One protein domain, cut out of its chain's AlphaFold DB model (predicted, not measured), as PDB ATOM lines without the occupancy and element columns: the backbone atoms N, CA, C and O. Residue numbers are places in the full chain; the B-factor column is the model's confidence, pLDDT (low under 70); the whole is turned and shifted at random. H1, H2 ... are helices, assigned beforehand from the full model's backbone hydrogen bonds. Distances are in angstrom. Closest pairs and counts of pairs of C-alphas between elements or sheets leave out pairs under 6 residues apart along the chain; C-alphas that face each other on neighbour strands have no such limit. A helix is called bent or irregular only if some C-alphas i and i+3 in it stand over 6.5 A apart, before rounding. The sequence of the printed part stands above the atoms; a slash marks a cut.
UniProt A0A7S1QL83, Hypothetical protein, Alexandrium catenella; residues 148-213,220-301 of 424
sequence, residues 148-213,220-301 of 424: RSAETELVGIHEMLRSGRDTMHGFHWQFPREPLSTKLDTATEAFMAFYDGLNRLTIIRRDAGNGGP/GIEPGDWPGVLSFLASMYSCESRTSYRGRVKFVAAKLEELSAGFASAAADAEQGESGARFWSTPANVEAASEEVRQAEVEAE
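This is residues 148 to 213 and 220 to 301 of the 424 residues of the protein "Hypothetical protein" of Alexandrium catenella (UniProt A0A7S1QL83). A kinked helix, H4, sits in the middle, with H3 folded back on one side of it, H6 crossing its opposite side, and the long helical hairpin of H1 and H2 packing on a third side through H2. H5 packs on H3 and turns a corner with H4, while residues 205 to 213 and 271 to 277 stick out. The printed part has 148 residues with six named helices, H1 to H6 in chain order, and no named strand; the class is all helix. It is compact, with a radius of gyration of the C-alphas of 15.2 A, and spans 44 by 36 by 30 A.

H1, residues 148 to 170, begins with C-alpha 148 at (-176.618, -274.442, -279.231) and is 34.2 A long. H2, residues 182 to 207, is the longest helix, 37.7 A. After the cut come H3, residues 223 to 237, 22.4 A, and H4, residues 240 to 259, 28.4 A, with C-alpha 240 at (-168.763, -266.214, -237.030). H3 and H4 are irregular: C-alphas 224 and 227 are 7.1 A apart, and C-alphas 241 and 244 are 8.5 A apart. H5 is residues 261 to 271, and H6, residues 283 to 300, is 25.3 A long and ends with C-alpha 300 at (-167.436, -256.046, -252.420).

H4 is the hub, touching four helices, and has a kink of 54 degrees near residue 247. H6 touches it at a steep tilt of 50 degrees, opposite ways; their closest C-alphas, Gly 247 and Ala 289, are 4.7 A apart. H3 and H4 are a hairpin at a shallow tilt of 31 degrees, closest at the C-alphas of Tyr 237 and Arg 246, 5.4 A. H2 touches H4 with residues 195 to 198 alone, closest at the C-alphas of Tyr 195 and Val 252, 6.2 A, at 35.4 degrees, only just a steep tilt, the same way. H4 and H5 touch only at the corner, closest at the C-alphas of Glu 257 and Ala 264, 4.6 A. H5 touches H3, the C-alphas of Trp 226 and Phe 263 being closest at 5.3 A, at a steep tilt of 54 degrees. H1 and H2 are a hairpin at a shallow tilt of 31 degrees, closest at the C-alphas of Gly 164 and Ala 190, 4.3 A. H1 touches H3 with residues 165 to 169 alone, the C-alphas of Met 168 and Phe 232 closest at 7.0 A, at 71 degrees, only just about perpendicular. Leaving out H4 and H5, which touch only at the corner, 2 of the 6 pairs of helices that touch are at a shallow tilt, and the helix packing is only just mostly crossed. H1 and H6 are apart. Every O i to N i+4 pair is within hydrogen-bond range in H2, H5 and H6, against 18 of 19 in H1, 9 of 11 in H3 and 11 of 16 in H4.

The two C-alphas farthest apart, Arg 148 and Glu 274, are 48.6 A apart. Residues 214 to 219 are not printed, and C-alphas 213 and 220 are 16.9 A apart across the cut. The links H1 to H2 and H5 to H6 are long. Mean pLDDT of the printed part is 86.0 and of H6 66; residues 210 to 213 and 295 to 301 are among those under 70.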
ATOM      1  N   ARG A 148    -177.855-273.694-279.495       55.00
ATOM      2  CA  ARG A 148    -176.618-274.442-279.231       55.00
ATOM      3  C   ARG A 148    -175.770-273.868-278.089       55.00
ATOM      4  O   ARG A 148    -174.947-274.589-277.539       55.00
ATOM      5  N   SER A 149    -175.958-272.595-277.731       72.62
ATOM      6  CA  SER A 149    -175.227-271.971-276.620       72.62
ATOM      7  C   SER A 149    -175.728-272.429-275.246       72.62
ATOM      8  O   SER A 149    -174.931-272.539-274.322       72.62
ATOM      9  N   ALA A 150    -177.027-272.713-275.107       78.75
ATOM     10  CA  ALA A 150    -177.641-272.981-273.806       78.75
ATOM     11  C   ALA A 150    -177.288-274.371-273.255       78.75
ATOM     12  O   ALA A 150    -177.104-274.538-272.054       78.75
ATOM     13  N   GLU A 151    -177.157-275.373-274.127       81.62
ATOM     14  CA  GLU A 151    -176.825-276.740-273.713       81.62
ATOM     15  C   GLU A 151    -175.406-276.828-273.135       81.62
ATOM     16  O   GLU A 151    -175.212-277.356-272.044       81.62
ATOM     17  N   THR A 152    -174.423-276.221-273.809       79.12
ATOM     18  CA  THR A 152    -173.040-276.136-273.312       79.12
ATOM     19  C   THR A 152    -172.961-275.392-271.977       79.12
ATOM     20  O   THR A 152    -172.199-275.779-271.091       79.12
ATOM     21  N   GLU A 153    -173.769-274.343-271.810       84.94
ATOM     22  CA  GLU A 153    -173.835-273.580-270.564       84.94
ATOM     23  C   GLU A 153    -174.401-274.417-269.407       84.94
ATOM     24  O   GLU A 153    -173.841-274.405-268.309       84.94
ATOM     25  N   LEU A 154    -175.442-275.223-269.659       89.62
ATOM     26  CA  LEU A 154    -176.006-276.146-268.670       89.62
ATOM     27  C   LEU A 154    -174.995-277.206-268.211       89.62
ATOM     28  O   LEU A 154    -174.933-277.501-267.017       89.62
ATOM     29  N   VAL A 155    -174.164-277.737-269.116       88.25
ATOM     30  CA  VAL A 155    -173.094-278.679-268.733       88.25
ATOM     31  C   VAL A 155    -172.125-278.028-267.744       88.25
ATOM     32  O   VAL A 155    -171.821-278.623-266.708       88.25
ATOM     33  N   GLY A 156    -171.693-276.793-268.016       86.94
ATOM     34  CA  GLY A 156    -170.810-276.049-267.114       86.94
ATOM     35  C   GLY A 156    -171.454-275.757-265.754       86.94
ATOM     36  O   GLY A 156    -170.799-275.864-264.718       86.94
ATOM     37  N   ILE A 157    -172.753-275.451-265.733       92.19
ATOM     38  CA  ILE A 157    -173.517-275.243-264.494       92.19
ATOM     39  C   ILE A 157    -173.579-276.523-263.654       92.19
ATOM     40  O   ILE A 157    -173.326-276.480-262.449       92.19
ATOM     41  N   HIS A 158    -173.869-277.669-264.272       93.75
ATOM     42  CA  HIS A 158    -173.908-278.952-263.568       93.75
ATOM     43  C   HIS A 158    -172.533-279.353-263.027       93.75
ATOM     44  O   HIS A 158    -172.440-279.894-261.925       93.75
ATOM     45  N   GLU A 159    -171.456-279.061-263.757       91.06
ATOM     46  CA  GLU A 159    -170.092-279.278-263.272       91.06
ATOM     47  C   GLU A 159    -169.785-278.420-262.034       91.06
ATOM     48  O   GLU A 159    -169.237-278.934-261.058       91.06
ATOM     49  N   MET A 160    -170.202-277.148-262.023       91.50
ATOM     50  CA  MET A 160    -170.053-276.265-260.858       91.50
ATOM     51  C   MET A 160    -170.800-276.793-259.626       91.50
ATOM     52  O   MET A 160    -170.214-276.860-258.542       91.50
ATOM     53  N   LEU A 161    -172.064-277.201-259.793       96.38
ATOM     54  CA  LEU A 161    -172.883-277.758-258.710       96.38
ATOM     55  C   LEU A 161    -172.282-279.056-258.162       96.38
ATOM     56  O   LEU A 161    -172.121-279.198-256.949       96.38
ATOM     57  N   ARG A 162    -171.891-279.982-259.046       96.06
ATOM     58  CA  ARG A 162    -171.296-281.266-258.656       96.06
ATOM     59  C   ARG A 162    -169.958-281.078-257.948       96.06
ATOM     60  O   ARG A 162    -169.767-281.619-256.867       96.06
ATOM     61  N   SER A 163    -169.062-280.266-258.507       94.69
ATOM     62  CA  SER A 163    -167.742-280.011-257.919       94.69
ATOM     63  C   SER A 163    -167.841-279.349-256.541       94.69
ATOM     64  O   SER A 163    -167.156-279.775-255.605       94.69
ATOM     65  N   GLY A 164    -168.728-278.358-256.390       96.88
ATOM     66  CA  GLY A 164    -169.029-277.753-255.092       96.88
ATOM     67  C   GLY A 164    -169.549-278.790-254.096       96.88
ATOM     68  O   GLY A 164    -169.021-278.905-252.990       96.88
ATOM     69  N   ARG A 165    -170.525-279.609-254.510       97.94
ATOM     70  CA  ARG A 165    -171.118-280.677-253.692       97.94
ATOM     71  C   ARG A 165    -170.095-281.710-253.230       97.94
ATOM     72  O   ARG A 165    -170.039-282.001-252.040       97.94
ATOM     73  N   ASP A 166    -169.276-282.235-254.135       97.38
ATOM     74  CA  ASP A 166    -168.294-283.277-253.816       97.38
ATOM     75  C   ASP A 166    -167.219-282.757-252.856       97.38
ATOM     76  O   ASP A 166    -166.787-283.461-251.941       97.38
ATOM     77  N   THR A 167    -166.840-281.485-252.997       97.56
ATOM     78  CA  THR A 167    -165.912-280.835-252.067       97.56
ATOM     79  C   THR A 167    -166.558-280.631-250.691       97.56
ATOM     80  O   THR A 167    -165.933-280.950-249.683       97.56
ATOM     81  N   MET A 168    -167.826-280.192-250.620       98.31
ATOM     82  CA  MET A 168    -168.584-280.101-249.356       98.31
ATOM     83  C   MET A 168    -168.739-281.469-248.669       98.31
ATOM     84  O   MET A 168    -168.600-281.568-247.447       98.31
ATOM     85  N   HIS A 169    -168.950-282.536-249.445       98.06
ATOM     86  CA  HIS A 169    -168.957-283.914-248.950       98.06
ATOM     87  C   HIS A 169    -167.589-284.317-248.369       98.06
ATOM     88  O   HIS A 169    -167.527-284.961-247.322       98.06
ATOM     89  N   GLY A 170    -166.483-283.884-248.986       97.25
ATOM     90  CA  GLY A 170    -165.122-284.069-248.463       97.25
ATOM     91  C   GLY A 170    -164.877-283.420-247.092       97.25
ATOM     92  O   GLY A 170    -164.015-283.874-246.343       97.25
ATOM     93  N   PHE A 171    -165.678-282.417-246.724       97.81
ATOM     94  CA  PHE A 171    -165.718-281.825-245.382       97.81
ATOM     95  C   PHE A 171    -166.756-282.482-244.460       97.81
ATOM     96  O   PHE A 171    -167.137-281.904-243.445       97.81
ATOM     97  N   HIS A 172    -167.238-283.678-244.808       97.62
ATOM     98  CA  HIS A 172    -168.279-284.400-244.075       97.62
ATOM     99  C   HIS A 172    -169.508-283.532-243.789       97.62
ATOM    100  O   HIS A 172    -170.089-283.611-242.705       97.62
ATOM    101  N   TRP A 173    -169.883-282.683-244.751       98.00
ATOM    102  CA  TRP A 173    -171.050-281.811-244.639       98.00
ATOM    103  C   TRP A 173    -170.997-280.827-243.458       98.00
ATOM    104  O   TRP A 173    -172.033-280.414-242.930       98.00
ATOM    105  N   GLN A 174    -169.788-280.451-243.034       98.06
ATOM    106  CA  GLN A 174    -169.543-279.490-241.964       98.06
ATOM    107  C   GLN A 174    -168.563-278.416-242.431       98.06
ATOM    108  O   GLN A 174    -167.446-278.702-242.857       98.06
ATOM    109  N   PHE A 175    -168.963-277.155-242.315       97.31
ATOM    110  CA  PHE A 175    -168.101-276.026-242.618       97.31
ATOM    111  C   PHE A 175    -166.999-275.911-241.547       97.31
ATOM    112  O   PHE A 175    -167.314-275.875-240.348       97.31
ATOM    113  N   PRO A 176    -165.709-275.853-241.933       97.12
ATOM    114  CA  PRO A 176    -164.607-275.726-240.984       97.12
ATOM    115  C   PRO A 176    -164.752-274.482-240.097       97.12
ATOM    116  O   PRO A 176    -165.151-273.417-240.559       97.12
ATOM    117  N   ARG A 177    -164.401-274.602-238.811       95.50
ATOM    118  CA  ARG A 177    -164.472-273.491-237.838       95.50
ATOM    119  C   ARG A 177    -163.119-272.875-237.496       95.50
ATOM    120  O   ARG A 177    -163.064-271.890-236.772       95.50
ATOM    121  N   GLU A 178    -162.031-273.453-237.996       94.06
ATOM    122  CA  GLU A 178    -160.673-272.963-237.762       94.06
ATOM    123  C   GLU A 178    -160.407-271.735-238.654       94.06
ATOM    124  O   GLU A 178    -160.269-271.898-239.872       94.06
ATOM    125  N   PRO A 179    -160.322-270.513-238.087       80.50
ATOM    126  CA  PRO A 179    -160.369-269.258-238.844       80.50
ATOM    127  C   PRO A 179    -159.154-269.015-239.750       80.50
ATOM    128  O   PRO A 179    -159.224-268.175-240.639       80.50
ATOM    129  N   LEU A 180    -158.048-269.731-239.530       84.06
ATOM    130  CA  LEU A 180    -156.778-269.560-240.249       84.06
ATOM    131  C   LEU A 180    -156.336-270.846-240.966       84.06
ATOM    132  O   LEU A 180    -155.146-271.069-241.180       84.06
ATOM    133  N   SER A 181    -157.281-271.731-241.292       90.94
ATOM    134  CA  SER A 181    -156.983-272.986-241.984       90.94
ATOM    135  C   SER A 181    -157.214-272.856-243.489       90.94
ATOM    136  O   SER A 181    -158.227-272.311-243.921       90.94
ATOM    137  N   THR A 182    -156.342-273.459-244.300       90.56
ATOM    138  CA  THR A 182    -156.577-273.620-245.750       90.56
ATOM    139  C   THR A 182    -157.889-274.355-246.042       90.56
ATOM    140  O   THR A 182    -158.526-274.119-247.063       90.56
ATOM    141  N   LYS A 183    -158.340-275.202-245.106       93.94
ATOM    142  CA  LYS A 183    -159.641-275.878-245.147       93.94
ATOM    143  C   LYS A 183    -160.807-274.893-245.203       93.94
ATOM    144  O   LYS A 183    -161.757-275.147-245.935       93.94
ATOM    145  N   LEU A 184    -160.744-273.796-244.442       93.38
ATOM    146  CA  LEU A 184    -161.779-272.761-244.434       93.38
ATOM    147  C   LEU A 184    -161.930-272.129-245.821       93.38
ATOM    148  O   LEU A 184    -163.051-271.969-246.307       93.38
ATOM    149  N   ASP A 185    -160.812-271.808-246.467       89.69
ATOM    150  CA  ASP A 185    -160.810-271.200-247.797       89.69
ATOM    151  C   ASP A 185    -161.301-272.194-248.851       89.69
ATOM    152  O   ASP A 185    -162.222-271.875-249.596       89.69
ATOM    153  N   THR A 186    -160.818-273.441-248.829       93.19
ATOM    154  CA  THR A 186    -161.308-274.502-249.727       93.19
ATOM    155  C   THR A 186    -162.811-274.769-249.557       93.19
ATOM    156  O   THR A 186    -163.527-274.930-250.542       93.19
ATOM    157  N   ALA A 187    -163.327-274.785-248.323       96.75
ATOM    158  CA  ALA A 187    -164.760-274.940-248.060       96.75
ATOM    159  C   ALA A 187    -165.573-273.723-248.538       96.75
ATOM    160  O   ALA A 187    -166.689-273.878-249.038       96.75
ATOM    161  N   THR A 188    -165.011-272.516-248.423       95.81
ATOM    162  CA  THR A 188    -165.625-271.282-248.938       95.81
ATOM    163  C   THR A 188    -165.676-271.299-250.468       95.81
ATOM    164  O   THR A 188    -166.715-270.991-251.047       95.81
ATOM    165  N   GLU A 189    -164.594-271.712-251.131       91.94
ATOM    166  CA  GLU A 189    -164.533-271.874-252.587       91.94
ATOM    167  C   GLU A 189    -165.531-272.924-253.087       91.94
ATOM    168  O   GLU A 189    -166.214-272.689-254.083       91.94
ATOM    169  N   ALA A 190    -165.677-274.045-252.374       96.75
ATOM    170  CA  ALA A 190    -166.672-275.074-252.673       96.75
ATOM    171  C   ALA A 190    -168.109-274.540-252.597       96.75
ATOM    172  O   ALA A 190    -168.907-274.764-253.510       96.75
ATOM    173  N   PHE A 191    -168.426-273.797-251.532       98.00
ATOM    174  CA  PHE A 191    -169.725-273.146-251.386       98.00
ATOM    175  C   PHE A 191    -169.978-272.128-252.497       98.00
ATOM    176  O   PHE A 191    -171.033-272.163-253.127       98.00
ATOM    177  N   MET A 192    -169.010-271.249-252.772       96.81
ATOM    178  CA  MET A 192    -169.126-270.269-253.854       96.81
ATOM    179  C   MET A 192    -169.318-270.962-255.192       96.81
ATOM    180  O   MET A 192    -170.119-270.519-256.012       96.81
ATOM    181  N   ALA A 193    -168.659-272.105-255.382       91.56
ATOM    182  CA  ALA A 193    -168.818-272.862-256.594       91.56
ATOM    183  C   ALA A 193    -170.226-273.377-256.823       91.56
ATOM    184  O   ALA A 193    -170.764-273.250-257.927       91.56
ATOM    185  N   PHE A 194    -170.813-273.892-255.754       97.44
ATOM    186  CA  PHE A 194    -172.186-274.335-255.721       97.44
ATOM    187  C   PHE A 194    -173.173-273.167-255.910       97.44
ATOM    188  O   PHE A 194    -174.087-273.254-256.730       97.44
ATOM    189  N   TYR A 195    -172.960-272.053-255.202       96.31
ATOM    190  CA  TYR A 195    -173.765-270.834-255.310       96.31
ATOM    191  C   TYR A 195    -173.791-270.282-256.742       96.31
ATOM    192  O   TYR A 195    -174.873-270.035-257.271       96.31
ATOM    193  N   ASP A 196    -172.632-270.153-257.398       91.00
ATOM    194  CA  ASP A 196    -172.536-269.619-258.761       91.00
ATOM    195  C   ASP A 196    -173.307-270.482-259.765       91.00
ATOM    196  O   ASP A 196    -174.031-269.960-260.617       91.00
ATOM    197  N   GLY A 197    -173.169-271.809-259.653       95.12
ATOM    198  CA  GLY A 197    -173.906-272.756-260.488       95.12
ATOM    199  C   GLY A 197    -175.416-272.591-260.309       95.12
ATOM    200  O   GLY A 197    -176.150-272.462-261.289       95.12
ATOM    201  N   LEU A 198    -175.877-272.502-259.059       95.75
ATOM    202  CA  LEU A 198    -177.293-272.326-258.748       95.75
ATOM    203  C   LEU A 198    -177.830-270.977-259.243       95.75
ATOM    204  O   LEU A 198    -178.898-270.927-259.849       95.75
ATOM    205  N   ASN A 199    -177.082-269.890-259.047       90.69
ATOM    206  CA  ASN A 199    -177.472-268.559-259.504       90.69
ATOM    207  C   ASN A 199    -177.617-268.521-261.036       90.69
ATOM    208  O   ASN A 199    -178.658-268.117-261.556       90.69
ATOM    209  N   ARG A 200    -176.635-269.053-261.778       90.25
ATOM    210  CA  ARG A 200    -176.713-269.162-263.246       90.25
ATOM    211  C   ARG A 200    -177.906-269.997-263.701       90.25
ATOM    212  O   ARG A 200    -178.628-269.582-264.605       90.25
ATOM    213  N   LEU A 201    -178.168-271.122-263.033       92.06
ATOM    214  CA  LEU A 201    -179.339-271.946-263.322       92.06
ATOM    215  C   LEU A 201    -180.643-271.155-263.149       92.06
ATOM    216  O   LEU A 201    -181.534-271.240-263.996       92.06
ATOM    217  N   THR A 202    -180.757-270.357-262.081       89.12
ATOM    218  CA  THR A 202    -181.950-269.526-261.854       89.12
ATOM    219  C   THR A 202    -182.129-268.449-262.922       89.12
ATOM    220  O   THR A 202    -183.260-268.209-263.342       89.12
ATOM    221  N   ILE A 203    -181.039-267.852-263.420       84.62
ATOM    222  CA  ILE A 203    -181.077-266.876-264.521       84.62
ATOM    223  C   ILE A 203    -181.585-267.544-265.803       84.62
ATOM    224  O   ILE A 203    -182.548-267.059-266.394       84.62
ATOM    225  N   ILE A 204    -181.018-268.695-266.182       85.31
ATOM    226  CA  ILE A 204    -181.435-269.428-267.389       85.31
ATOM    227  C   ILE A 204    -182.910-269.832-267.308       85.31
ATOM    228  O   ILE A 204    -183.642-269.670-268.284       85.31
ATOM    229  N   ARG A 205    -183.385-270.323-266.152       85.62
ATOM    230  CA  ARG A 205    -184.810-270.672-265.982       85.62
ATOM    231  C   ARG A 205    -185.714-269.455-266.098       85.62
ATOM    232  O   ARG A 205    -186.772-269.553-266.714       85.62
ATOM    233  N   ARG A 206    -185.303-268.320-265.528       81.62
ATOM    234  CA  ARG A 206    -186.066-267.075-265.634       81.62
ATOM    235  C   ARG A 206    -186.203-266.645-267.094       81.62
ATOM    236  O   ARG A 206    -187.292-266.264-267.511       81.62
ATOM    237  N   ASP A 207    -185.126-266.752-267.865       76.00
ATOM    238  CA  ASP A 207    -185.092-266.331-269.267       76.00
ATOM    239  C   ASP A 207    -185.814-267.322-270.203       76.00
ATOM    240  O   ASP A 207    -186.383-266.915-271.215       76.00
ATOM    241  N   ALA A 208    -185.869-268.612-269.848       79.56
ATOM    242  CA  ALA A 208    -186.652-269.626-270.563       79.56
ATOM    243  C   ALA A 208    -188.181-269.462-270.388       79.56
ATOM    244  O   ALA A 208    -188.958-270.100-271.103       79.56
ATOM    245  N   GLY A 209    -188.613-268.594-269.467       74.88
ATOM    246  CA  GLY A 209    -190.012-268.352-269.131       74.88
ATOM    247  C   GLY A 209    -190.667-269.496-268.345       74.88
ATOM    248  O   GLY A 209    -190.180-270.624-268.292       74.88
ATOM    249  N   ASN A 210    -191.841-269.221-267.765       61.41
ATOM    250  CA  ASN A 210    -192.621-270.179-266.959       61.41
ATOM    251  C   ASN A 210    -193.166-271.395-267.747       61.41
ATOM    252  O   ASN A 210    -193.921-272.190-267.197       61.41
ATOM    253  N   GLY A 211    -192.830-271.535-269.035       56.38
ATOM    254  CA  GLY A 211    -193.302-272.614-269.910       56.38
ATOM    255  C   GLY A 211    -192.420-273.868-269.927       56.38
ATOM    256  O   GLY A 211    -192.728-274.806-270.660       56.38
ATOM    257  N   GLY A 212    -191.319-273.891-269.169       56.31
ATOM    258  CA  GLY A 212    -190.462-275.072-269.045       56.31
ATOM    259  C   GLY A 212    -191.168-276.246-268.345       56.31
ATOM    260  O   GLY A 212    -192.093-276.025-267.562       56.31
ATOM    261  N   PRO A 213    -190.754-277.502-268.607       51.03
ATOM    262  CA  PRO A 213    -191.374-278.684-268.015       51.03
ATOM    263  C   PRO A 213    -191.424-278.577-266.485       51.03
ATOM    264  O   PRO A 213    -190.433-278.232-265.844       51.03
ATOM    265  N   GLY A 220    -178.110-282.727-260.757       89.94
ATOM    266  CA  GLY A 220    -176.957-283.627-260.713       89.94
ATOM    267  C   GLY A 220    -176.512-283.968-259.287       89.94
ATOM    268  O   GLY A 220    -175.337-284.269-259.051       89.94
ATOM    269  N   ILE A 221    -177.433-283.865-258.326       93.31
ATOM    270  CA  ILE A 221    -177.201-284.121-256.903       93.31
ATOM    271  C   ILE A 221    -178.020-285.341-256.504       93.31
ATOM    272  O   ILE A 221    -179.232-285.384-256.723       93.31
ATOM    273  N   GLU A 222    -177.342-286.324-255.917       94.81
ATOM    274  CA  GLU A 222    -177.977-287.559-255.479       94.81
ATOM    275  C   GLU A 222    -179.021-287.254-254.392       94.81
ATOM    276  O   GLU A 222    -178.738-286.481-253.473       94.81
ATOM    277  N   PRO A 223    -180.217-287.869-254.427       93.94
ATOM    278  CA  PRO A 223    -181.259-287.609-253.432       93.94
ATOM    279  C   PRO A 223    -180.810-287.808-251.974       93.94
ATOM    280  O   PRO A 223    -181.318-287.135-251.080       93.94
ATOM    281  N   GLY A 224    -179.849-288.705-251.733       95.50
ATOM    282  CA  GLY A 224    -179.280-288.960-250.407       95.50
ATOM    283  C   GLY A 224    -178.334-287.869-249.890       95.50
ATOM    284  O   GLY A 224    -178.074-287.827-248.690       95.50
ATOM    285  N   ASP A 225    -177.851-286.971-250.754       97.44
ATOM    286  CA  ASP A 225    -176.892-285.924-250.379       97.44
ATOM    287  C   ASP A 225    -177.578-284.682-249.786       97.44
ATOM    288  O   ASP A 225    -176.924-283.866-249.134       97.44
ATOM    289  N   TRP A 226    -178.897-284.521-249.963       96.88
ATOM    290  CA  TRP A 226    -179.617-283.316-249.531       96.88
ATOM    291  C   TRP A 226    -179.517-282.999-248.032       96.88
ATOM    292  O   TRP A 226    -179.246-281.837-247.714       96.88
ATOM    293  N   PRO A 227    -179.648-283.968-247.102       96.94
ATOM    294  CA  PRO A 227    -179.415-283.711-245.680       96.94
ATOM    295  C   PRO A 227    -177.994-283.202-245.397       96.94
ATOM    296  O   PRO A 227    -177.790-282.344-244.540       96.94
ATOM    297  N   GLY A 228    -177.008-283.695-246.151       96.69
ATOM    298  CA  GLY A 228    -175.621-283.258-246.063       96.69
ATOM    299  C   GLY A 228    -175.424-281.827-246.563       96.69
ATOM    300  O   GLY A 228    -174.865-280.989-245.857       96.69
ATOM    301  N   VAL A 229    -175.954-281.497-247.742       97.75
ATOM    302  CA  VAL A 229    -175.926-280.118-248.261       97.75
ATOM    303  C   VAL A 229    -176.570-279.159-247.255       97.75
ATOM    304  O   VAL A 229    -175.992-278.120-246.939       97.75
ATOM    305  N   LEU A 230    -177.718-279.532-246.684       96.50
ATOM    306  CA  LEU A 230    -178.407-278.737-245.669       96.50
ATOM    307  C   LEU A 230    -177.562-278.528-244.403       96.50
ATOM    308  O   LEU A 230    -177.437-277.399-243.925       96.50
ATOM    309  N   SER A 231    -176.939-279.594-243.889       96.12
ATOM    310  CA  SER A 231    -176.010-279.538-242.752       96.12
ATOM    311  C   SER A 231    -174.834-278.596-243.025       96.12
ATOM    312  O   SER A 231    -174.487-277.760-242.183       96.12
ATOM    313  N   PHE A 232    -174.250-278.672-244.223       97.75
ATOM    314  CA  PHE A 232    -173.135-277.812-244.602       97.75
ATOM    315  C   PHE A 232    -173.560-276.339-244.622       97.75
ATOM    316  O   PHE A 232    -172.910-275.507-243.989       97.75
ATOM    317  N   LEU A 233    -174.694-276.015-245.252       97.19
ATOM    318  CA  LEU A 233    -175.238-274.653-245.278       97.19
ATOM    319  C   LEU A 233    -175.531-274.124-243.864       97.19
ATOM    320  O   LEU A 233    -175.155-272.999-243.543       97.19
ATOM    321  N   ALA A 234    -176.134-274.938-242.994       95.44
ATOM    322  CA  ALA A 234    -176.423-274.568-241.607       95.44
ATOM    323  C   ALA A 234    -175.152-274.276-240.793       95.44
ATOM    324  O   ALA A 234    -175.074-273.284-240.057       95.44
ATOM    325  N   SER A 235    -174.135-275.125-240.945       96.44
ATOM    326  CA  SER A 235    -172.848-274.954-240.268       96.44
ATOM    327  C   SER A 235    -172.089-273.720-240.771       96.44
ATOM    328  O   SER A 235    -171.529-272.987-239.954       96.44
ATOM    329  N   MET A 236    -172.143-273.425-242.078       96.56
ATOM    330  CA  MET A 236    -171.561-272.213-242.661       96.56
ATOM    331  C   MET A 236    -172.297-270.952-242.200       96.56
ATOM    332  O   MET A 236    -171.657-269.977-241.817       96.56
ATOM    333  N   TYR A 237    -173.633-270.973-242.167       95.50
ATOM    334  CA  TYR A 237    -174.445-269.851-241.684       95.50
ATOM    335  C   TYR A 237    -174.096-269.454-240.240       95.50
ATOM    336  O   TYR A 237    -174.030-268.269-239.891       95.50
ATOM    337  N   SER A 238    -173.838-270.471-239.417       94.75
ATOM    338  CA  SER A 238    -173.487-270.339-238.003       94.75
ATOM    339  C   SER A 238    -172.020-269.956-237.771       94.75
ATOM    340  O   SER A 238    -171.627-269.721-236.632       94.75
ATOM    341  N   CYS A 239    -171.194-269.889-238.820       94.44
ATOM    342  CA  CYS A 239    -169.787-269.527-238.712       94.44
ATOM    343  C   CYS A 239    -169.624-268.014-238.483       94.44
ATOM    344  O   CYS A 239    -170.075-267.194-239.286       94.44
ATOM    345  N   GLU A 240    -168.956-267.626-237.396       93.06
ATOM    346  CA  GLU A 240    -168.763-266.214-237.030       93.06
ATOM    347  C   GLU A 240    -167.744-265.493-237.925       93.06
ATOM    348  O   GLU A 240    -167.872-264.296-238.163       93.06
ATOM    349  N   SER A 241    -166.763-266.211-238.479       91.50
ATOM    350  CA  SER A 241    -165.699-265.627-239.312       91.50
ATOM    351  C   SER A 241    -166.102-265.386-240.775       91.50
ATOM    352  O   SER A 241    -165.337-264.790-241.537       91.50
ATOM    353  N   ARG A 242    -167.286-265.852-241.195       90.62
ATOM    354  CA  ARG A 242    -167.786-265.777-242.584       90.62
ATOM    355  C   ARG A 242    -169.208-265.207-242.660       90.62
ATOM    356  O   ARG A 242    -170.008-265.596-243.508       90.62
ATOM    357  N   THR A 243    -169.519-264.247-241.791       90.62
ATOM    358  CA  THR A 243    -170.837-263.590-241.709       90.62
ATOM    359  C   THR A 243    -171.284-262.945-243.023       90.62
ATOM    360  O   THR A 243    -172.475-262.977-243.327       90.62
ATOM    361  N   SER A 244    -170.348-262.454-243.843       88.31
ATOM    362  CA  SER A 244    -170.616-261.871-245.169       88.31
ATOM    363  C   SER A 244    -171.247-262.845-246.173       88.31
ATOM    364  O   SER A 244    -171.821-262.419-247.171       88.31
ATOM    365  N   TYR A 245    -171.189-264.158-245.922       92.31
ATOM    366  CA  TYR A 245    -171.798-265.170-246.790       92.31
ATOM    367  C   TYR A 245    -173.226-265.545-246.383       92.31
ATOM    368  O   TYR A 245    -173.883-266.284-247.115       92.31
ATOM    369  N   ARG A 246    -173.752-265.040-245.260       92.94
ATOM    370  CA  ARG A 246    -175.086-265.420-244.758       92.94
ATOM    371  C   ARG A 246    -176.205-265.154-245.762       92.94
ATOM    372  O   ARG A 246    -177.064-266.019-245.927       92.94
ATOM    373  N   GLY A 247    -176.168-264.018-246.463       87.44
ATOM    374  CA  GLY A 247    -177.116-263.710-247.539       87.44
ATOM    375  C   GLY A 247    -177.081-264.766-248.651       87.44
ATOM    376  O   GLY A 247    -178.117-265.320-249.020       87.44
ATOM    377  N   ARG A 248    -175.879-265.151-249.109       93.12
ATOM    378  CA  ARG A 248    -175.707-266.193-250.138       93.12
ATOM    379  C   ARG A 248    -176.189-267.556-249.652       93.12
ATOM    380  O   ARG A 248    -176.844-268.269-250.401       93.12
ATOM    381  N   VAL A 249    -175.911-267.921-248.400       95.81
ATOM    382  CA  VAL A 249    -176.362-269.200-247.827       95.81
ATOM    383  C   VAL A 249    -177.893-269.266-247.777       95.81
ATOM    384  O   VAL A 249    -178.469-270.279-248.175       95.81
ATOM    385  N   LYS A 250    -178.564-268.181-247.359       93.69
ATOM    386  CA  LYS A 250    -180.034-268.081-247.389       93.69
ATOM    387  C   LYS A 250    -180.579-268.211-248.812       93.69
ATOM    388  O   LYS A 250    -181.518-268.974-249.024       93.69
ATOM    389  N   PHE A 251    -179.973-267.512-249.775       91.62
ATOM    390  CA  PHE A 251    -180.339-267.615-251.190       91.62
ATOM    391  C   PHE A 251    -180.240-269.061-251.691       91.62
ATOM    392  O   PHE A 251    -181.197-269.564-252.279       91.62
ATOM    393  N   VAL A 252    -179.125-269.750-251.418       96.06
ATOM    394  CA  VAL A 252    -178.930-271.147-251.836       96.06
ATOM    395  C   VAL A 252    -180.003-272.048-251.239       96.06
ATOM    396  O   VAL A 252    -180.640-272.790-251.979       96.06
ATOM    397  N   ALA A 253    -180.242-271.965-249.929       95.81
ATOM    398  CA  ALA A 253    -181.238-272.803-249.266       95.81
ATOM    399  C   ALA A 253    -182.653-272.567-249.825       95.81
ATOM    400  O   ALA A 253    -183.343-273.522-250.174       95.81
ATOM    401  N   ALA A 254    -183.054-271.304-249.995       92.50
ATOM    402  CA  ALA A 254    -184.357-270.957-250.553       92.50
ATOM    403  C   ALA A 254    -184.525-271.440-252.002       92.50
ATOM    404  O   ALA A 254    -185.567-271.984-252.365       92.50
ATOM    405  N   LYS A 255    -183.490-271.282-252.836       93.50
ATOM    406  CA  LYS A 255    -183.533-271.731-254.232       93.50
ATOM    407  C   LYS A 255    -183.485-273.243-254.370       93.50
ATOM    408  O   LYS A 255    -184.168-273.773-255.235       93.50
ATOM    409  N   LEU A 256    -182.750-273.958-253.525       95.12
ATOM    410  CA  LEU A 256    -182.797-275.419-253.525       95.12
ATOM    411  C   LEU A 256    -184.169-275.946-253.090       95.12
ATOM    412  O   LEU A 256    -184.655-276.896-253.692       95.12
ATOM    413  N   GLU A 257    -184.809-275.314-252.105       94.00
ATOM    414  CA  GLU A 257    -186.168-275.663-251.673       94.00
ATOM    415  C   GLU A 257    -187.203-275.439-252.791       94.00
ATOM    416  O   GLU A 257    -188.074-276.279-253.001       94.00
ATOM    417  N   GLU A 258    -187.062-274.358-253.566       91.50
ATOM    418  CA  GLU A 258    -187.891-274.073-254.746       91.50
ATOM    419  C   GLU A 258    -187.645-275.066-255.900       91.50
ATOM    420  O   GLU A 258    -188.576-275.471-256.597       91.50
ATOM    421  N   LEU A 259    -186.383-275.441-256.140       91.88
ATOM    422  CA  LEU A 259    -185.971-276.191-257.331       91.88
ATOM    423  C   LEU A 259    -185.972-277.716-257.141       91.88
ATOM    424  O   LEU A 259    -186.062-278.435-258.137       91.88
ATOM    425  N   SER A 260    -185.857-278.215-255.907       93.75
ATOM    426  CA  SER A 260    -185.665-279.634-255.591       93.75
ATOM    427  C   SER A 260    -186.591-280.111-254.475       93.75
ATOM    428  O   SER A 260    -186.418-279.782-253.300       93.75
ATOM    429  N   ALA A 261    -187.520-281.006-254.824       93.19
ATOM    430  CA  ALA A 261    -188.389-281.667-253.850       93.19
ATOM    431  C   ALA A 261    -187.600-282.481-252.806       93.19
ATOM    432  O   ALA A 261    -188.014-282.568-251.652       93.19
ATOM    433  N   GLY A 262    -186.449-283.050-253.188       94.25
ATOM    434  CA  GLY A 262    -185.584-283.787-252.264       94.25
ATOM    435  C   GLY A 262    -184.973-282.884-251.191       94.25
ATOM    436  O   GLY A 262    -184.965-283.246-250.016       94.25
ATOM    437  N   PHE A 263    -184.541-281.678-251.574       95.50
ATOM    438  CA  PHE A 263    -184.056-280.689-250.612       95.50
ATOM    439  C   PHE A 263    -185.185-280.176-249.715       95.50
ATOM    440  O   PHE A 263    -185.001-280.085-248.505       95.50
ATOM    441  N   ALA A 264    -186.364-279.902-250.283       94.06
ATOM    442  CA  ALA A 264    -187.536-279.488-249.512       94.06
ATOM    443  C   ALA A 264    -187.951-280.541-248.466       94.06
ATOM    444  O   ALA A 264    -188.248-280.188-247.326       94.06
ATOM    445  N   SER A 265    -187.907-281.833-248.817       94.38
ATOM    446  CA  SER A 265    -188.146-282.929-247.867       94.38
ATOM    447  C   SER A 265    -187.102-282.943-246.752       94.38
ATOM    448  O   SER A 265    -187.465-282.938-245.582       94.38
ATOM    449  N   ALA A 266    -185.810-282.880-247.098       94.62
ATOM    450  CA  ALA A 266    -184.733-282.859-246.106       94.62
ATOM    451  C   ALA A 266    -184.830-281.645-245.161       94.62
ATOM    452  O   ALA A 266    -184.548-281.759-243.968       94.62
ATOM    453  N   ALA A 267    -185.256-280.488-245.676       93.38
ATOM    454  CA  ALA A 267    -185.520-279.290-244.886       93.38
ATOM    455  C   ALA A 267    -186.687-279.478-243.905       93.38
ATOM    456  O   ALA A 267    -186.567-279.089-242.743       93.38
ATOM    457  N   ALA A 268    -187.789-280.089-244.349       92.44
ATOM    458  CA  ALA A 268    -188.942-280.384-243.498       92.44
ATOM    459  C   ALA A 268    -188.615-281.419-242.406       92.44
ATOM    460  O   ALA A 268    -189.052-281.269-241.266       92.44
ATOM    461  N   ASP A 269    -187.810-282.434-242.723       92.31
ATOM    462  CA  ASP A 269    -187.369-283.439-241.749       92.31
ATOM    463  C   ASP A 269    -186.456-282.818-240.679       92.31
ATOM    464  O   ASP A 269    -186.582-283.117-239.490       92.31
ATOM    465  N   ALA A 270    -185.573-281.897-241.077       90.00
ATOM    466  CA  ALA A 270    -184.698-281.178-240.153       90.00
ATOM    467  C   ALA A 270    -185.469-280.251-239.190       90.00
ATOM    468  O   ALA A 270    -185.033-280.059-238.054       90.00
ATOM    469  N   GLU A 271    -186.614-279.698-239.609       87.06
ATOM    470  CA  GLU A 271    -187.485-278.877-238.750       87.06
ATOM    471  C   GLU A 271    -188.159-279.661-237.630       87.06
ATOM    472  O   GLU A 271    -188.395-279.109-236.558       87.06
ATOM    473  N   GLN A 272    -188.488-280.929-237.873       85.56
ATOM    474  CA  GLN A 272    -189.127-281.779-236.867       85.56
ATOM    475  C   GLN A 272    -188.157-282.172-235.740       85.56
ATOM    476  O   GLN A 272    -188.595-282.623-234.682       85.56
ATOM    477  N   GLY A 273    -186.848-281.986-235.945       80.88
ATOM    478  CA  GLY A 273    -185.827-282.139-234.911       80.88
ATOM    479  C   GLY A 273    -185.767-280.957-233.933       80.88
ATOM    480  O   GLY A 273    -186.235-279.857-234.214       80.88
ATOM    481  N   GLU A 274    -185.110-281.157-232.786       64.94
ATOM    482  CA  GLU A 274    -184.997-280.187-231.671       64.94
ATOM    483  C   GLU A 274    -184.376-278.818-232.039       64.94
ATOM    484  O   GLU A 274    -184.371-277.902-231.219       64.94
ATOM    485  N   SER A 275    -183.869-278.645-233.264       57.84
ATOM    486  CA  SER A 275    -183.241-277.401-233.728       57.84
ATOM    487  C   SER A 275    -184.240-276.347-234.241       57.84
ATOM    488  O   SER A 275    -183.873-275.180-234.338       57.84
ATOM    489  N   GLY A 276    -185.493-276.730-234.544       54.22
ATOM    490  CA  GLY A 276    -186.713-275.895-234.593       54.22
ATOM    491  C   GLY A 276    -186.773-274.600-235.430       54.22
ATOM    492  O   GLY A 276    -187.847-274.011-235.528       54.22
ATOM    493  N   ALA A 277    -185.689-274.118-236.037       59.50
ATOM    494  CA  ALA A 277    -185.673-272.861-236.776       59.50
ATOM    495  C   ALA A 277    -185.004-273.028-238.144       59.50
ATOM    496  O   ALA A 277    -183.782-273.158-238.251       59.50
ATOM    497  N   ARG A 278    -185.799-272.935-239.216       76.44
ATOM    498  CA  ARG A 278    -185.269-272.662-240.554       76.44
ATOM    499  C   ARG A 278    -184.667-271.261-240.557       76.44
ATOM    500  O   ARG A 278    -185.371-270.257-240.651       76.44
ATOM    501  N   PHE A 279    -183.342-271.177-240.497       78.06
ATOM    502  CA  PHE A 279    -182.637-269.893-240.540       78.06
ATOM    503  C   PHE A 279    -182.830-269.130-241.874       78.06
ATOM    504  O   PHE A 279    -182.431-267.969-241.976       78.06
ATOM    505  N   TRP A 280    -183.447-269.755-242.891       80.38
ATOM    506  CA  TRP A 280    -183.596-269.225-244.251       80.38
ATOM    507  C   TRP A 280    -185.039-268.967-244.733       80.38
ATOM    508  O   TRP A 280    -185.191-268.348-245.780       80.38
ATOM    509  N   SER A 281    -186.098-269.395-244.032       66.38
ATOM    510  CA  SER A 281    -187.419-269.601-244.669       66.38
ATOM    511  C   SER A 281    -188.517-268.563-244.429       66.38
ATOM    512  O   SER A 281    -189.659-268.800-244.824       66.38
ATOM    513  N   THR A 282    -188.250-267.396-243.844       67.75
ATOM    514  CA  THR A 282    -189.251-266.326-243.974       67.75
ATOM    515  C   THR A 282    -189.247-265.830-245.428       67.75
ATOM    516  O   THR A 282    -188.182-265.502-245.943       67.75
ATOM    517  N   PRO A 283    -190.400-265.733-246.119       58.53
ATOM    518  CA  PRO A 283    -190.458-265.217-247.493       58.53
ATOM    519  C   PRO A 283    -189.798-263.837-247.631       58.53
ATOM    520  O   PRO A 283    -189.067-263.583-248.585       58.53
ATOM    521  N   ALA A 284    -189.951-262.999-246.599       65.38
ATOM    522  CA  ALA A 284    -189.250-261.724-246.471       65.38
ATOM    523  C   ALA A 284    -187.716-261.876-246.483       65.38
ATOM    524  O   ALA A 284    -187.034-261.036-247.055       65.38
ATOM    525  N   ASN A 285    -187.164-262.953-245.912       65.75
ATOM    526  CA  ASN A 285    -185.727-263.222-245.928       65.75
ATOM    527  C   ASN A 285    -185.213-263.662-247.297       65.75
ATOM    528  O   ASN A 285    -184.028-263.481-247.533       65.75
ATOM    529  N   VAL A 286    -186.026-264.242-248.183       63.28
ATOM    530  CA  VAL A 286    -185.536-264.710-249.494       63.28
ATOM    531  C   VAL A 286    -185.343-263.538-250.445       63.28
ATOM    532  O   VAL A 286    -184.299-263.420-251.088       63.28
ATOM    533  N   GLU A 287    -186.333-262.650-250.512       70.81
ATOM    534  CA  GLU A 287    -186.251-261.435-251.319       70.81
ATOM    535  C   GLU A 287    -185.230-260.460-250.722       70.81
ATOM    536  O   GLU A 287    -184.366-259.967-251.446       70.81
ATOM    537  N   ALA A 288    -185.225-260.299-249.390       70.19
ATOM    538  CA  ALA A 288    -184.201-259.517-248.707       70.19
ATOM    539  C   ALA A 288    -182.800-260.114-248.874       70.19
ATOM    540  O   ALA A 288    -181.883-259.356-249.133       70.19
ATOM    541  N   ALA A 289    -182.608-261.436-248.797       67.81
ATOM    542  CA  ALA A 289    -181.295-262.047-249.032       67.81
ATOM    543  C   ALA A 289    -180.860-261.921-250.494       67.81
ATOM    544  O   ALA A 289    -179.681-261.728-250.757       67.81
ATOM    545  N   SER A 290    -181.790-262.007-251.448       71.31
ATOM    546  CA  SER A 290    -181.478-261.786-252.864       71.31
ATOM    547  C   SER A 290    -181.028-260.342-253.105       71.31
ATOM    548  O   SER A 290    -180.066-260.111-253.833       71.31
ATOM    549  N   GLU A 291    -181.684-259.373-252.462       70.44
ATOM    550  CA  GLU A 291    -181.305-257.960-252.531       70.44
ATOM    551  C   GLU A 291    -180.028-257.654-251.733       70.44
ATOM    552  O   GLU A 291    -179.181-256.920-252.223       70.44
ATOM    553  N   GLU A 292    -179.836-258.261-250.561       71.56
ATOM    554  CA  GLU A 292    -178.636-258.153-249.721       71.56
ATOM    555  C   GLU A 292    -177.420-258.738-250.438       71.56
ATOM    556  O   GLU A 292    -176.356-258.139-250.430       71.56
ATOM    557  N   VAL A 293    -177.563-259.876-251.122       69.75
ATOM    558  CA  VAL A 293    -176.500-260.439-251.963       69.75
ATOM    559  C   VAL A 293    -176.199-259.518-253.137       69.75
ATOM    560  O   VAL A 293    -175.031-259.269-253.422       69.75
ATOM    561  N   ARG A 294    -177.230-258.957-253.775       73.06
ATOM    562  CA  ARG A 294    -177.055-257.973-254.848       73.06
ATOM    563  C   ARG A 294    -176.339-256.717-254.343       73.06
ATOM    564  O   ARG A 294    -175.499-256.184-255.055       73.06
ATOM    565  N   GLN A 295    -176.640-256.261-253.128       66.62
ATOM    566  CA  GLN A 295    -175.967-255.141-252.465       66.62
ATOM    567  C   GLN A 295    -174.537-255.497-252.053       66.62
ATOM    568  O   GLN A 295    -173.633-254.729-252.338       66.62
ATOM    569  N   ALA A 296    -174.295-256.673-251.482       62.72
ATOM    570  CA  ALA A 296    -172.973-257.124-251.062       62.72
ATOM    571  C   ALA A 296    -172.043-257.411-252.251       62.72
ATOM    572  O   ALA A 296    -170.843-257.182-252.155       62.72
ATOM    573  N   GLU A 297    -172.562-257.895-253.383       62.59
ATOM    574  CA  GLU A 297    -171.808-257.985-254.644       62.59
ATOM    575  C   GLU A 297    -171.456-256.585-255.162       62.59
ATOM    576  O   GLU A 297    -170.328-256.338-255.575       62.59
ATOM    577  N   VAL A 298    -172.386-255.636-255.041       58.38
ATOM    578  CA  VAL A 298    -172.150-254.218-255.338       58.38
ATOM    579  C   VAL A 298    -171.121-253.602-254.369       58.38
ATOM    580  O   VAL A 298    -170.276-252.823-254.795       58.38
ATOM    581  N   GLU A 299    -171.123-253.927-253.084       59.19
ATOM    582  CA  GLU A 299    -170.190-253.359-252.099       59.19
ATOM    583  C   GLU A 299    -168.799-254.003-252.169       59.19
ATOM    584  O   GLU A 299    -167.799-253.290-252.181       59.19
ATOM    585  N   ALA A 300    -168.709-255.328-252.310       51.97
ATOM    586  CA  ALA A 300    -167.436-256.046-252.420       51.97
ATOM    587  C   ALA A 300    -166.640-255.666-253.681       51.97
ATOM    588  O   ALA A 300    -165.413-255.728-253.679       51.97
ATOM    589  N   GLU A 301    -167.320-255.238-254.747       46.81
ATOM    590  CA  GLU A 301    -166.677-254.668-255.936       46.81
ATOM    591  C   GLU A 301    -166.241-253.200-255.749       46.81
ATOM    592  O   GLU A 301    -165.480-252.682-256.563       46.81
TER     593      GLU A 301